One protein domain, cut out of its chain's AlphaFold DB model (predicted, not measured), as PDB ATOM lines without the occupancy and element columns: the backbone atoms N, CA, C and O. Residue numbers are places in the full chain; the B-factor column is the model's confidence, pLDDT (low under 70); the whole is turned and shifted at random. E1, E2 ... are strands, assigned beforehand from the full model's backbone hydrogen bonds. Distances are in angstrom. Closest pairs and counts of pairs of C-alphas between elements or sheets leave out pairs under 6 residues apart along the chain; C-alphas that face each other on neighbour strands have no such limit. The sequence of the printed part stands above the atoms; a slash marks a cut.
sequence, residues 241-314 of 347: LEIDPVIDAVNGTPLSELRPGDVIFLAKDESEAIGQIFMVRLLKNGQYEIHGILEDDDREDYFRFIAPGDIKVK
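What this domain is: This is residues 241 to 314 of the 347 residues of an uncharacterized protein of Acetomicrobium hydrogeniformans ATCC BAA-1850 (UniProt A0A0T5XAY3). A single sheet of four strands, strongly twisted and curled like part of a barrel, forms a wall, and the chain before E1 and after E4, residues 241 to 262 and 308 to 314, fills in much of its open side. The turns of two hairpins, E2 with E3 and E3 with E4, reach out at opposite ends of the long axis. The 74 printed residues have no named helix and four strands, E1 to E4, in that order across an antiparallel sheet; the class is all strand, with under half of the residues, 32, in named elements. The whole is compact, with a radius of gyration of the C-alphas of 11.5 A and spans of 36 by 24 by 20 A.

Where its parts are: E2, residues 271 to 282, is the longest strand at 27.6 A and bends by 80 degrees at residue 278. E3, residues 288 to 295, measures 21.7 A. E1, residues 263 to 268, begins at C-alpha 263 (320.449, 192.828, 148.311), and E4, residues 302 to 307, ends at C-alpha 307 (314.129, 177.760, 146.875).

How they stand to each other: The strands form a meander, each the antiparallel neighbour of the one before, and each successive pair is a hairpin. Inner strands E2 and E3 stand at 139 degrees, with N 281 and O 289 2.8 A apart, within hydrogen-bond range. E1 and E2 stand at 122 degrees, with N 266 and O 273 at 2.8 A. E3 and E4 stand at 150 degrees, with N 303 and O 292 at 2.8 A. Edge strands E1 and E4 are apart. Residues 241 to 242 pair with 303 to 304 of E4, parallel, and residues 253 to 254 with 312 to 313, antiparallel.

The domain as a whole: The C-alphas farthest apart, those of Asn 285 and Asp 298, are 37.1 A apart. The printed part has no cut, and no link between strands is long. Mean pLDDT of the printed part is 77.1; 18 residues are under 70, among them 283 to 286 and 295 to 302.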
ATOM      1  N   LEU A 241     316.649 183.121 161.206       68.31
ATOM      2  CA  LEU A 241     315.265 183.183 160.760       68.31
ATOM      3  C   LEU A 241     315.110 182.446 159.425       68.31
ATOM      4  O   LEU A 241     315.817 182.716 158.455       68.31
ATOM      5  N   GLU A 242     314.167 181.512 159.343       74.56
ATOM      6  CA  GLU A 242     313.755 180.954 158.053       74.56
ATOM      7  C   GLU A 242     312.711 181.893 157.435       74.56
ATOM      8  O   GLU A 242     311.588 181.965 157.931       74.56
ATOM      9  N   ILE A 243     313.099 182.655 156.405       79.88
ATOM     10  CA  ILE A 243     312.265 183.710 155.806       79.88
ATOM     11  C   ILE A 243     312.252 183.569 154.292       79.88
ATOM     12  O   ILE A 243     313.301 183.644 153.654       79.88
ATOM     13  N   ASP A 244     311.063 183.431 153.715       85.81
ATOM     14  CA  ASP A 244     310.900 183.317 152.270       85.81
ATOM     15  C   ASP A 244     311.232 184.632 151.539       85.81
ATOM     16  O   ASP A 244     310.943 185.728 152.033       85.81
ATOM     17  N   PRO A 245     311.811 184.565 150.328       89.81
ATOM     18  CA  PRO A 245     312.067 185.750 149.527       89.81
ATOM     19  C   PRO A 245     310.782 186.293 148.899       89.81
ATOM     20  O   PRO A 245     309.867 185.545 148.547       89.81
ATOM     21  N   VAL A 246     310.751 187.601 148.643       89.50
ATOM     22  CA  VAL A 246     309.699 188.200 147.816       89.50
ATOM     23  C   VAL A 246     309.964 187.840 146.356       89.50
ATOM     24  O   VAL A 246     310.995 188.194 145.782       89.50
ATOM     25  N   ILE A 247     309.028 187.126 145.736       89.44
ATOM     26  CA  ILE A 247     309.152 186.657 144.353       89.44
ATOM     27  C   ILE A 247     308.682 187.752 143.387       89.44
ATOM     28  O   ILE A 247     307.553 188.227 143.483       89.44
ATOM     29  N   ASP A 248     309.517 188.090 142.402       86.25
ATOM     30  CA  ASP A 248     309.148 188.949 141.270       86.25
ATOM     31  C   ASP A 248     309.491 188.235 139.958       86.25
ATOM     32  O   ASP A 248     310.608 188.288 139.446       86.25
ATOM     33  N   ALA A 249     308.506 187.542 139.386       83.38
ATOM     34  CA  ALA A 249     308.696 186.771 138.160       83.38
ATOM     35  C   ALA A 249     308.976 187.640 136.914       83.38
ATOM     36  O   ALA A 249     309.507 187.135 135.917       83.38
ATOM     37  N   VAL A 250     308.608 188.926 136.948       78.94
ATOM     38  CA  VAL A 250     308.669 189.820 135.785       78.94
ATOM     39  C   VAL A 250     309.978 190.600 135.785       78.94
ATOM     40  O   VAL A 250     310.727 190.511 134.811       78.94
ATOM     41  N   ASN A 251     310.275 191.304 136.878       81.50
ATOM     42  CA  ASN A 251     311.431 192.198 136.992       81.50
ATOM     43  C   ASN A 251     312.472 191.727 138.016       81.50
ATOM     44  O   ASN A 251     313.477 192.409 138.206       81.50
ATOM     45  N   GLY A 252     312.246 190.590 138.677       84.81
ATOM     46  CA  GLY A 252     313.181 190.049 139.655       84.81
ATOM     47  C   GLY A 252     314.444 189.464 139.028       84.81
ATOM     48  O   GLY A 252     314.478 189.077 137.855       84.81
ATOM     49  N   THR A 253     315.475 189.360 139.858       87.62
ATOM     50  CA  THR A 253     316.768 188.769 139.503       87.62
ATOM     51  C   THR A 253     316.722 187.265 139.793       87.62
ATOM     52  O   THR A 253     316.291 186.883 140.884       87.62
ATOM     53  N   PRO A 254     317.107 186.389 138.847       88.50
ATOM     54  CA  PRO A 254     317.159 184.951 139.096       88.50
ATOM     55  C   PRO A 254     318.231 184.610 140.139       88.50
ATOM     56  O   PRO A 254     319.288 185.242 140.175       88.50
ATOM     57  N   LEU A 255     317.979 183.599 140.975       86.00
ATOM     58  CA  LEU A 255     318.910 183.173 142.027       86.00
ATOM     59  C   LEU A 255     320.292 182.788 141.484       86.00
ATOM     60  O   LEU A 255     321.297 183.016 142.153       86.00
ATOM     61  N   SER A 256     320.353 182.241 140.271       81.75
ATOM     62  CA  SER A 256     321.597 181.901 139.575       81.75
ATOM     63  C   SER A 256     322.486 183.106 139.246       81.75
ATOM     64  O   SER A 256     323.690 182.939 139.043       81.75
ATOM     65  N   GLU A 257     321.920 184.315 139.200       84.06
ATOM     66  CA  GLU A 257     322.648 185.558 138.921       84.06
ATOM     67  C   GLU A 257     323.046 186.327 140.183       84.06
ATOM     68  O   GLU A 257     323.876 187.239 140.092       84.06
ATOM     69  N   LEU A 258     322.492 185.948 141.338       80.69
ATOM     70  CA  LEU A 258     322.797 186.572 142.619       80.69
ATOM     71  C   LEU A 258     324.196 186.201 143.100       80.69
ATOM     72  O   LEU A 258     324.703 185.095 142.896       80.69
ATOM     73  N   ARG A 259     324.823 187.154 143.780       72.69
ATOM     74  CA  ARG A 259     326.162 187.038 144.346       72.69
ATOM     75  C   ARG A 259     326.156 187.440 145.818       72.69
ATOM     76  O   ARG A 259     325.321 188.241 146.233       72.69
ATOM     77  N   PRO A 260     327.118 186.938 146.609       70.81
ATOM     78  CA  PRO A 260     327.410 187.516 147.914       70.81
ATOM     79  C   PRO A 260     327.599 189.037 147.803       70.81
ATOM     80  O   PRO A 260     328.358 189.506 146.953       70.81
ATOM     81  N   GLY A 261     326.900 189.783 148.652       63.66
ATOM     82  CA  GLY A 261     326.806 191.238 148.661       63.66
ATOM     83  C   GLY A 261     325.531 191.797 148.019       63.66
ATOM     84  O   GLY A 261     325.190 192.943 148.311       63.66
ATOM     85  N   ASP A 262     324.823 191.021 147.187       77.31
ATOM     86  CA  ASP A 262     323.573 191.465 146.561       77.31
ATOM     87  C   ASP A 262     322.448 191.574 147.597       77.31
ATOM     88  O   ASP A 262     322.356 190.783 148.534       77.31
ATOM     89  N   VAL A 263     321.568 192.553 147.406       86.12
ATOM     90  CA  VAL A 263     320.449 192.828 148.311       86.12
ATOM     91  C   VAL A 263     319.148 192.310 147.700       86.12
ATOM     92  O   VAL A 263     318.896 192.497 146.509       86.12
ATOM     93  N   ILE A 264     318.309 191.679 148.514       90.25
ATOM     94  CA  ILE A 264     316.997 191.139 148.148       90.25
ATOM     95  C   ILE A 264     315.923 191.595 149.133       90.25
ATOM     96  O   ILE A 264     316.223 191.975 150.261       90.25
ATOM     97  N   PHE A 265     314.663 191.526 148.712       89.69
ATOM     98  CA  PHE A 265     313.524 191.676 149.612       89.69
ATOM     99  C   PHE A 265     313.051 190.313 150.119       89.69
ATOM    100  O   PHE A 265     312.937 189.350 149.355       89.69
ATOM    101  N   LEU A 266     312.732 190.257 151.407       88.06
ATOM    102  CA  LEU A 266     312.262 189.080 152.129       88.06
ATOM    103  C   LEU A 266     310.873 189.352 152.712       88.06
ATOM    104  O   LEU A 266     310.576 190.475 153.120       88.06
ATOM    105  N   ALA A 267     310.014 188.336 152.731       84.56
ATOM    106  CA  ALA A 267     308.660 188.439 153.259       84.56
ATOM    107  C   ALA A 267     308.679 188.248 154.786       84.56
ATOM    108  O   ALA A 267     308.679 187.116 155.268       84.56
ATOM    109  N   LYS A 268     308.716 189.350 155.549       77.81
ATOM    110  CA  LYS A 268     308.722 189.352 157.022       77.81
ATOM    111  C   LYS A 268     307.356 189.832 157.524       77.81
ATOM    112  O   LYS A 268     307.041 191.022 157.459       77.81
ATOM    113  N   ASP A 269     306.544 188.895 158.004       76.94
ATOM    114  CA  ASP A 269     305.159 189.121 158.441       76.94
ATOM    115  C   ASP A 269     304.296 189.812 157.360       76.94
ATOM    116  O   ASP A 269     304.084 189.248 156.286       76.94
ATOM    117  N   GLU A 270     303.799 191.027 157.622       69.38
ATOM    118  CA  GLU A 270     303.025 191.852 156.673       69.38
ATOM    119  C   GLU A 270     303.884 192.919 155.961       69.38
ATOM    120  O   GLU A 270     303.360 193.827 155.312       69.38
ATOM    121  N   SER A 271     305.211 192.826 156.083       75.75
ATOM    122  CA  SER A 271     306.166 193.807 155.567       75.75
ATOM    123  C   SER A 271     307.257 193.170 154.702       75.75
ATOM    124  O   SER A 271     307.520 191.967 154.753       75.75
ATOM    125  N   GLU A 272     307.895 193.990 153.869       83.81
ATOM    126  CA  GLU A 272     309.105 193.586 153.157       83.81
ATOM    127  C   GLU A 272     310.313 193.996 153.994       83.81
ATOM    128  O   GLU A 272     310.467 195.172 154.322       83.81
ATOM    129  N   ALA A 273     311.175 193.035 154.311       83.38
ATOM    130  CA  ALA A 273     312.461 193.304 154.932       83.38
ATOM    131  C   ALA A 273     313.567 193.271 153.875       83.38
ATOM    132  O   ALA A 273     313.483 192.531 152.890       83.38
ATOM    133  N   ILE A 274     314.602 194.080 154.071       85.50
ATOM    134  CA  ILE A 274     315.763 194.116 153.186       85.50
ATOM    135  C   ILE A 274     316.806 193.149 153.738       85.50
ATOM    136  O   ILE A 274     317.159 193.209 154.911       85.50
ATOM    137  N   GLY A 275     317.269 192.233 152.889       85.81
ATOM    138  CA  GLY A 275     318.276 191.245 153.241       85.81
ATOM    139  C   GLY A 275     319.488 191.317 152.323       85.81
ATOM    140  O   GLY A 275     319.337 191.272 151.103       85.81
ATOM    141  N   GLN A 276     320.693 191.371 152.884       81.44
ATOM    142  CA  GLN A 276     321.931 191.244 152.119       81.44
ATOM    143  C   GLN A 276     322.385 189.783 152.075       81.44
ATOM    144  O   GLN A 276     322.598 189.144 153.103       81.44
ATOM    145  N   ILE A 277     322.545 189.246 150.866       75.06
ATOM    146  CA  ILE A 277     322.993 187.874 150.621       75.06
ATOM    147  C   ILE A 277     324.477 187.760 150.927       75.06
ATOM    148  O   ILE A 277     325.272 188.585 150.489       75.06
ATOM    149  N   PHE A 278     324.881 186.662 151.555       68.38
ATOM    150  CA  PHE A 278     326.294 186.301 151.659       68.38
ATOM    151  C   PHE A 278     326.639 184.931 151.102       68.38
ATOM    152  O   PHE A 278     327.798 184.668 150.779       68.38
ATOM    153  N   MET A 279     325.652 184.051 150.957       68.81
ATOM    154  CA  MET A 279     325.862 182.729 150.392       68.81
ATOM    155  C   MET A 279     324.711 182.369 149.472       68.81
ATOM    156  O   MET A 279     323.548 182.454 149.853       68.81
ATOM    157  N   VAL A 280     325.065 181.896 148.281       75.25
ATOM    158  CA  VAL A 280     324.148 181.231 147.359       75.25
ATOM    159  C   VAL A 280     324.744 179.868 147.057       75.25
ATOM    160  O   VAL A 280     325.879 179.767 146.587       75.25
ATOM    161  N   ARG A 281     323.998 178.806 147.343       73.12
ATOM    162  CA  ARG A 281     324.445 177.429 147.153       73.12
ATOM    163  C   ARG A 281     323.449 176.661 146.299       73.12
ATOM    164  O   ARG A 281     322.298 176.492 146.682       73.12
ATOM    165  N   LEU A 282     323.913 176.126 145.171       72.81
ATOM    166  CA  LEU A 282     323.143 175.173 144.373       72.81
ATOM    167  C   LEU A 282     323.299 173.763 144.958       72.81
ATOM    168  O   LEU A 282     324.401 173.210 145.011       72.81
ATOM    169  N   LEU A 283     322.193 173.178 145.398       69.88
ATOM    170  CA  LEU A 283     322.132 171.822 145.929       69.88
ATOM    171  C   LEU A 283     322.043 170.798 144.784       69.88
ATOM    172  O   LEU A 283     321.567 171.084 143.685       69.88
ATOM    173  N   LYS A 284     322.476 169.554 145.036       54.22
ATOM    174  CA  LYS A 284     322.516 168.480 144.014       54.22
ATOM    175  C   LYS A 284     321.141 168.115 143.440       54.22
ATOM    176  O   LYS A 284     321.073 167.530 142.364       54.22
ATOM    177  N   ASN A 285     320.065 168.427 144.157       59.53
ATOM    178  CA  ASN A 285     318.683 168.224 143.726       59.53
ATOM    179  C   ASN A 285     318.124 169.401 142.892       59.53
ATOM    180  O   ASN A 285     316.951 169.371 142.536       59.53
ATOM    181  N   GLY A 286     318.944 170.412 142.577       68.75
ATOM    182  CA  GLY A 286     318.556 171.586 141.788       68.75
ATOM    183  C   GLY A 286     317.961 172.738 142.602       68.75
ATOM    184  O   GLY A 286     317.618 173.762 142.018       68.75
ATOM    185  N   GLN A 287     317.851 172.591 143.924       78.94
ATOM    186  CA  GLN A 287     317.384 173.648 144.821       78.94
ATOM    187  C   GLN A 287     318.489 174.666 145.108       78.94
ATOM    188  O   GLN A 287     319.670 174.324 145.096       78.94
ATOM    189  N   TYR A 288     318.098 175.897 145.419       78.62
ATOM    190  CA  TYR A 288     319.016 176.936 145.879       78.62
ATOM    191  C   TYR A 288     318.849 177.137 147.378       78.62
ATOM    192  O   TYR A 288     317.741 177.355 147.850       78.62
ATOM    193  N   GLU A 289     319.946 177.077 148.118       78.62
ATOM    194  CA  GLU A 289     320.021 177.458 149.523       78.62
ATOM    195  C   GLU A 289     320.702 178.826 149.611       78.62
ATOM    196  O   GLU A 289     321.814 179.005 149.106       78.62
ATOM    197  N   ILE A 290     320.021 179.793 150.221       81.06
ATOM    198  CA  ILE A 290     320.489 181.174 150.328       81.06
ATOM    199  C   ILE A 290     320.529 181.574 151.790       81.06
ATOM    200  O   ILE A 290     319.600 181.293 152.547       81.06
ATOM    201  N   HIS A 291     321.622 182.230 152.159       76.56
ATOM    202  CA  HIS A 291     321.835 182.786 153.486       76.56
ATOM    203  C   HIS A 291     322.212 184.261 153.366       76.56
ATOM    204  O   HIS A 291     322.947 184.652 152.448       76.56
ATOM    205  N   GLY A 292     321.717 185.063 154.300       69.81
ATOM    206  CA  GLY A 292     321.970 186.495 154.351       69.81
ATOM    207  C   GLY A 292     321.676 187.098 155.723       69.81
ATOM    208  O   GLY A 292     321.401 186.373 156.680       69.81
ATOM    209  N   ILE A 293     321.750 188.421 155.818       71.38
ATOM    210  CA  ILE A 293     321.461 189.193 157.034       71.38
ATOM    211  C   ILE A 293     320.355 190.197 156.722       71.38
ATOM    212  O   ILE A 293     320.333 190.747 155.620       71.38
ATOM    213  N   LEU A 294     319.437 190.410 157.661       77.50
ATOM    214  CA  LEU A 294     318.445 191.478 157.601       77.50
ATOM    215  C   LEU A 294     319.068 192.819 157.999       77.50
ATOM    216  O   LEU A 294     319.701 192.919 159.047       77.50
ATOM    217  N   GLU A 295     318.838 193.853 157.193       68.25
ATOM    218  CA  GLU A 295     319.051 195.238 157.615       68.25
ATOM    219  C   GLU A 295     317.827 195.673 158.439       68.25
ATOM    220  O   GLU A 295     316.787 196.012 157.873       68.25
ATOM    221  N   ASP A 296     317.924 195.608 159.771       61.59
ATOM    222  CA  ASP A 296     316.919 196.139 160.705       61.59
ATOM    223  C   ASP A 296     317.619 197.063 161.716       61.59
ATOM    224  O   ASP A 296     318.699 196.735 162.211       61.59
ATOM    225  N   ASP A 297     317.016 198.225 161.991       49.06
ATOM    226  CA  ASP A 297     317.680 199.475 162.426       49.06
ATOM    227  C   ASP A 297     318.512 199.416 163.727       49.06
ATOM    228  O   ASP A 297     319.187 200.390 164.031       49.06
ATOM    229  N   ASP A 298     318.523 198.304 164.470       46.16
ATOM    230  CA  ASP A 298     319.385 198.101 165.649       46.16
ATOM    231  C   ASP A 298     319.669 196.607 165.975       46.16
ATOM    232  O   ASP A 298     320.202 196.293 167.046       46.16
ATOM    233  N   ARG A 299     319.314 195.654 165.092       52.62
ATOM    234  CA  ARG A 299     319.534 194.204 165.298       52.62
ATOM    235  C   ARG A 299     319.824 193.482 163.980       52.62
ATOM    236  O   ARG A 299     319.008 193.490 163.066       52.62
ATOM    237  N   GLU A 300     320.966 192.803 163.915       55.69
ATOM    238  CA  GLU A 300     321.376 192.008 162.751       55.69
ATOM    239  C   GLU A 300     320.899 190.556 162.911       55.69
ATOM    240  O   GLU A 300     321.535 189.728 163.568       55.69
ATOM    241  N   ASP A 301     319.745 190.250 162.316       63.34
ATOM    242  CA  ASP A 301     319.194 188.895 162.268       63.34
ATOM    243  C   ASP A 301     319.678 188.150 161.017       63.34
ATOM    244  O   ASP A 301     319.643 188.666 159.896       63.34
ATOM    245  N   TYR A 302     320.087 186.892 161.185       63.50
ATOM    246  CA  TYR A 302     320.441 186.025 160.062       63.50
ATOM    247  C   TYR A 302     319.179 185.481 159.408       63.50
ATOM    248  O   TYR A 302     318.285 185.020 160.109       63.50
ATOM    249  N   PHE A 303     319.128 185.429 158.079       73.62
ATOM    250  CA  PHE A 303     318.066 184.724 157.371       73.62
ATOM    251  C   PHE A 303     318.602 183.566 156.535       73.62
ATOM    252  O   PHE A 303     319.713 183.600 155.996       73.62
ATOM    253  N   ARG A 304     317.758 182.548 156.378       81.38
ATOM    254  CA  ARG A 304     317.949 181.449 155.437       81.38
ATOM    255  C   ARG A 304     316.664 181.170 154.680       81.38
ATOM    256  O   ARG A 304     315.594 181.134 155.278       81.38
ATOM    257  N   PHE A 305     316.785 180.844 153.398       79.75
ATOM    258  CA  PHE A 305     315.709 180.174 152.673       79.75
ATOM    259  C   PHE A 305     316.221 179.140 151.683       79.75
ATOM    260  O   PHE A 305     317.369 179.172 151.234       79.75
ATOM    261  N   ILE A 306     315.333 178.208 151.342       79.06
ATOM    262  CA  ILE A 306     315.581 177.175 150.343       79.06
ATOM    263  C   ILE A 306     314.533 177.321 149.245       79.06
ATOM    264  O   ILE A 306     313.346 177.098 149.466       79.06
ATOM    265  N   ALA A 307     314.980 177.664 148.045       83.56
ATOM    266  CA  ALA A 307     314.129 177.760 146.875       83.56
ATOM    267  C   ALA A 307     314.130 176.441 146.084       83.56
ATOM    268  O   ALA A 307     315.182 175.820 145.902       83.56
ATOM    269  N   PRO A 308     312.975 176.020 145.537       76.00
ATOM    270  CA  PRO A 308     312.849 174.760 144.805       76.00
ATOM    271  C   PRO A 308     313.613 174.732 143.466       76.00
ATOM    272  O   PRO A 308     313.707 173.674 142.851       76.00
ATOM    273  N   GLY A 309     314.138 175.871 143.009       82.94
ATOM    274  CA  GLY A 309     314.858 176.028 141.750       82.94
ATOM    275  C   GLY A 309     315.280 177.479 141.524       82.94
ATOM    276  O   GLY A 309     315.251 178.285 142.455       82.94
ATOM    277  N   ASP A 310     315.655 177.810 140.288       87.44
ATOM    278  CA  ASP A 310     316.111 179.152 139.903       87.44
ATOM    279  C   ASP A 310     314.934 180.136 139.761       87.44
ATOM    280  O   ASP A 310     314.454 180.433 138.665       87.44
ATOM    281  N   ILE A 311     314.396 180.570 140.901       88.75
ATOM    282  CA  ILE A 311     313.303 181.546 140.973       88.75
ATOM    283  C   ILE A 311     313.837 182.973 140.812       88.75
ATOM    284  O   ILE A 311     315.008 183.245 141.060       88.75
ATOM    285  N   LYS A 312     312.970 183.909 140.425       89.81
ATOM    286  CA  LYS A 312     313.317 185.332 140.375       89.81
ATOM    287  C   LYS A 312     312.850 186.037 141.635       89.81
ATOM    288  O   LYS A 312     311.658 186.027 141.942       89.81
ATOM    289  N   VAL A 313     313.785 186.655 142.339       91.19
ATOM    290  CA  VAL A 313     313.513 187.382 143.580       91.19
ATOM    291  C   VAL A 313     313.563 188.879 143.341       91.19
ATOM    292  O   VAL A 313     314.309 189.377 142.494       91.19
ATOM    293  N   LYS A 314     312.740 189.606 144.088       89.56
ATOM    294  CA  LYS A 314     312.721 191.059 144.072       89.56
ATOM    295  C   LYS A 314     314.026 191.558 144.690       89.56
ATOM    296  O   LYS A 314     314.317 191.297 145.855       89.56
TER     297      LYS A 314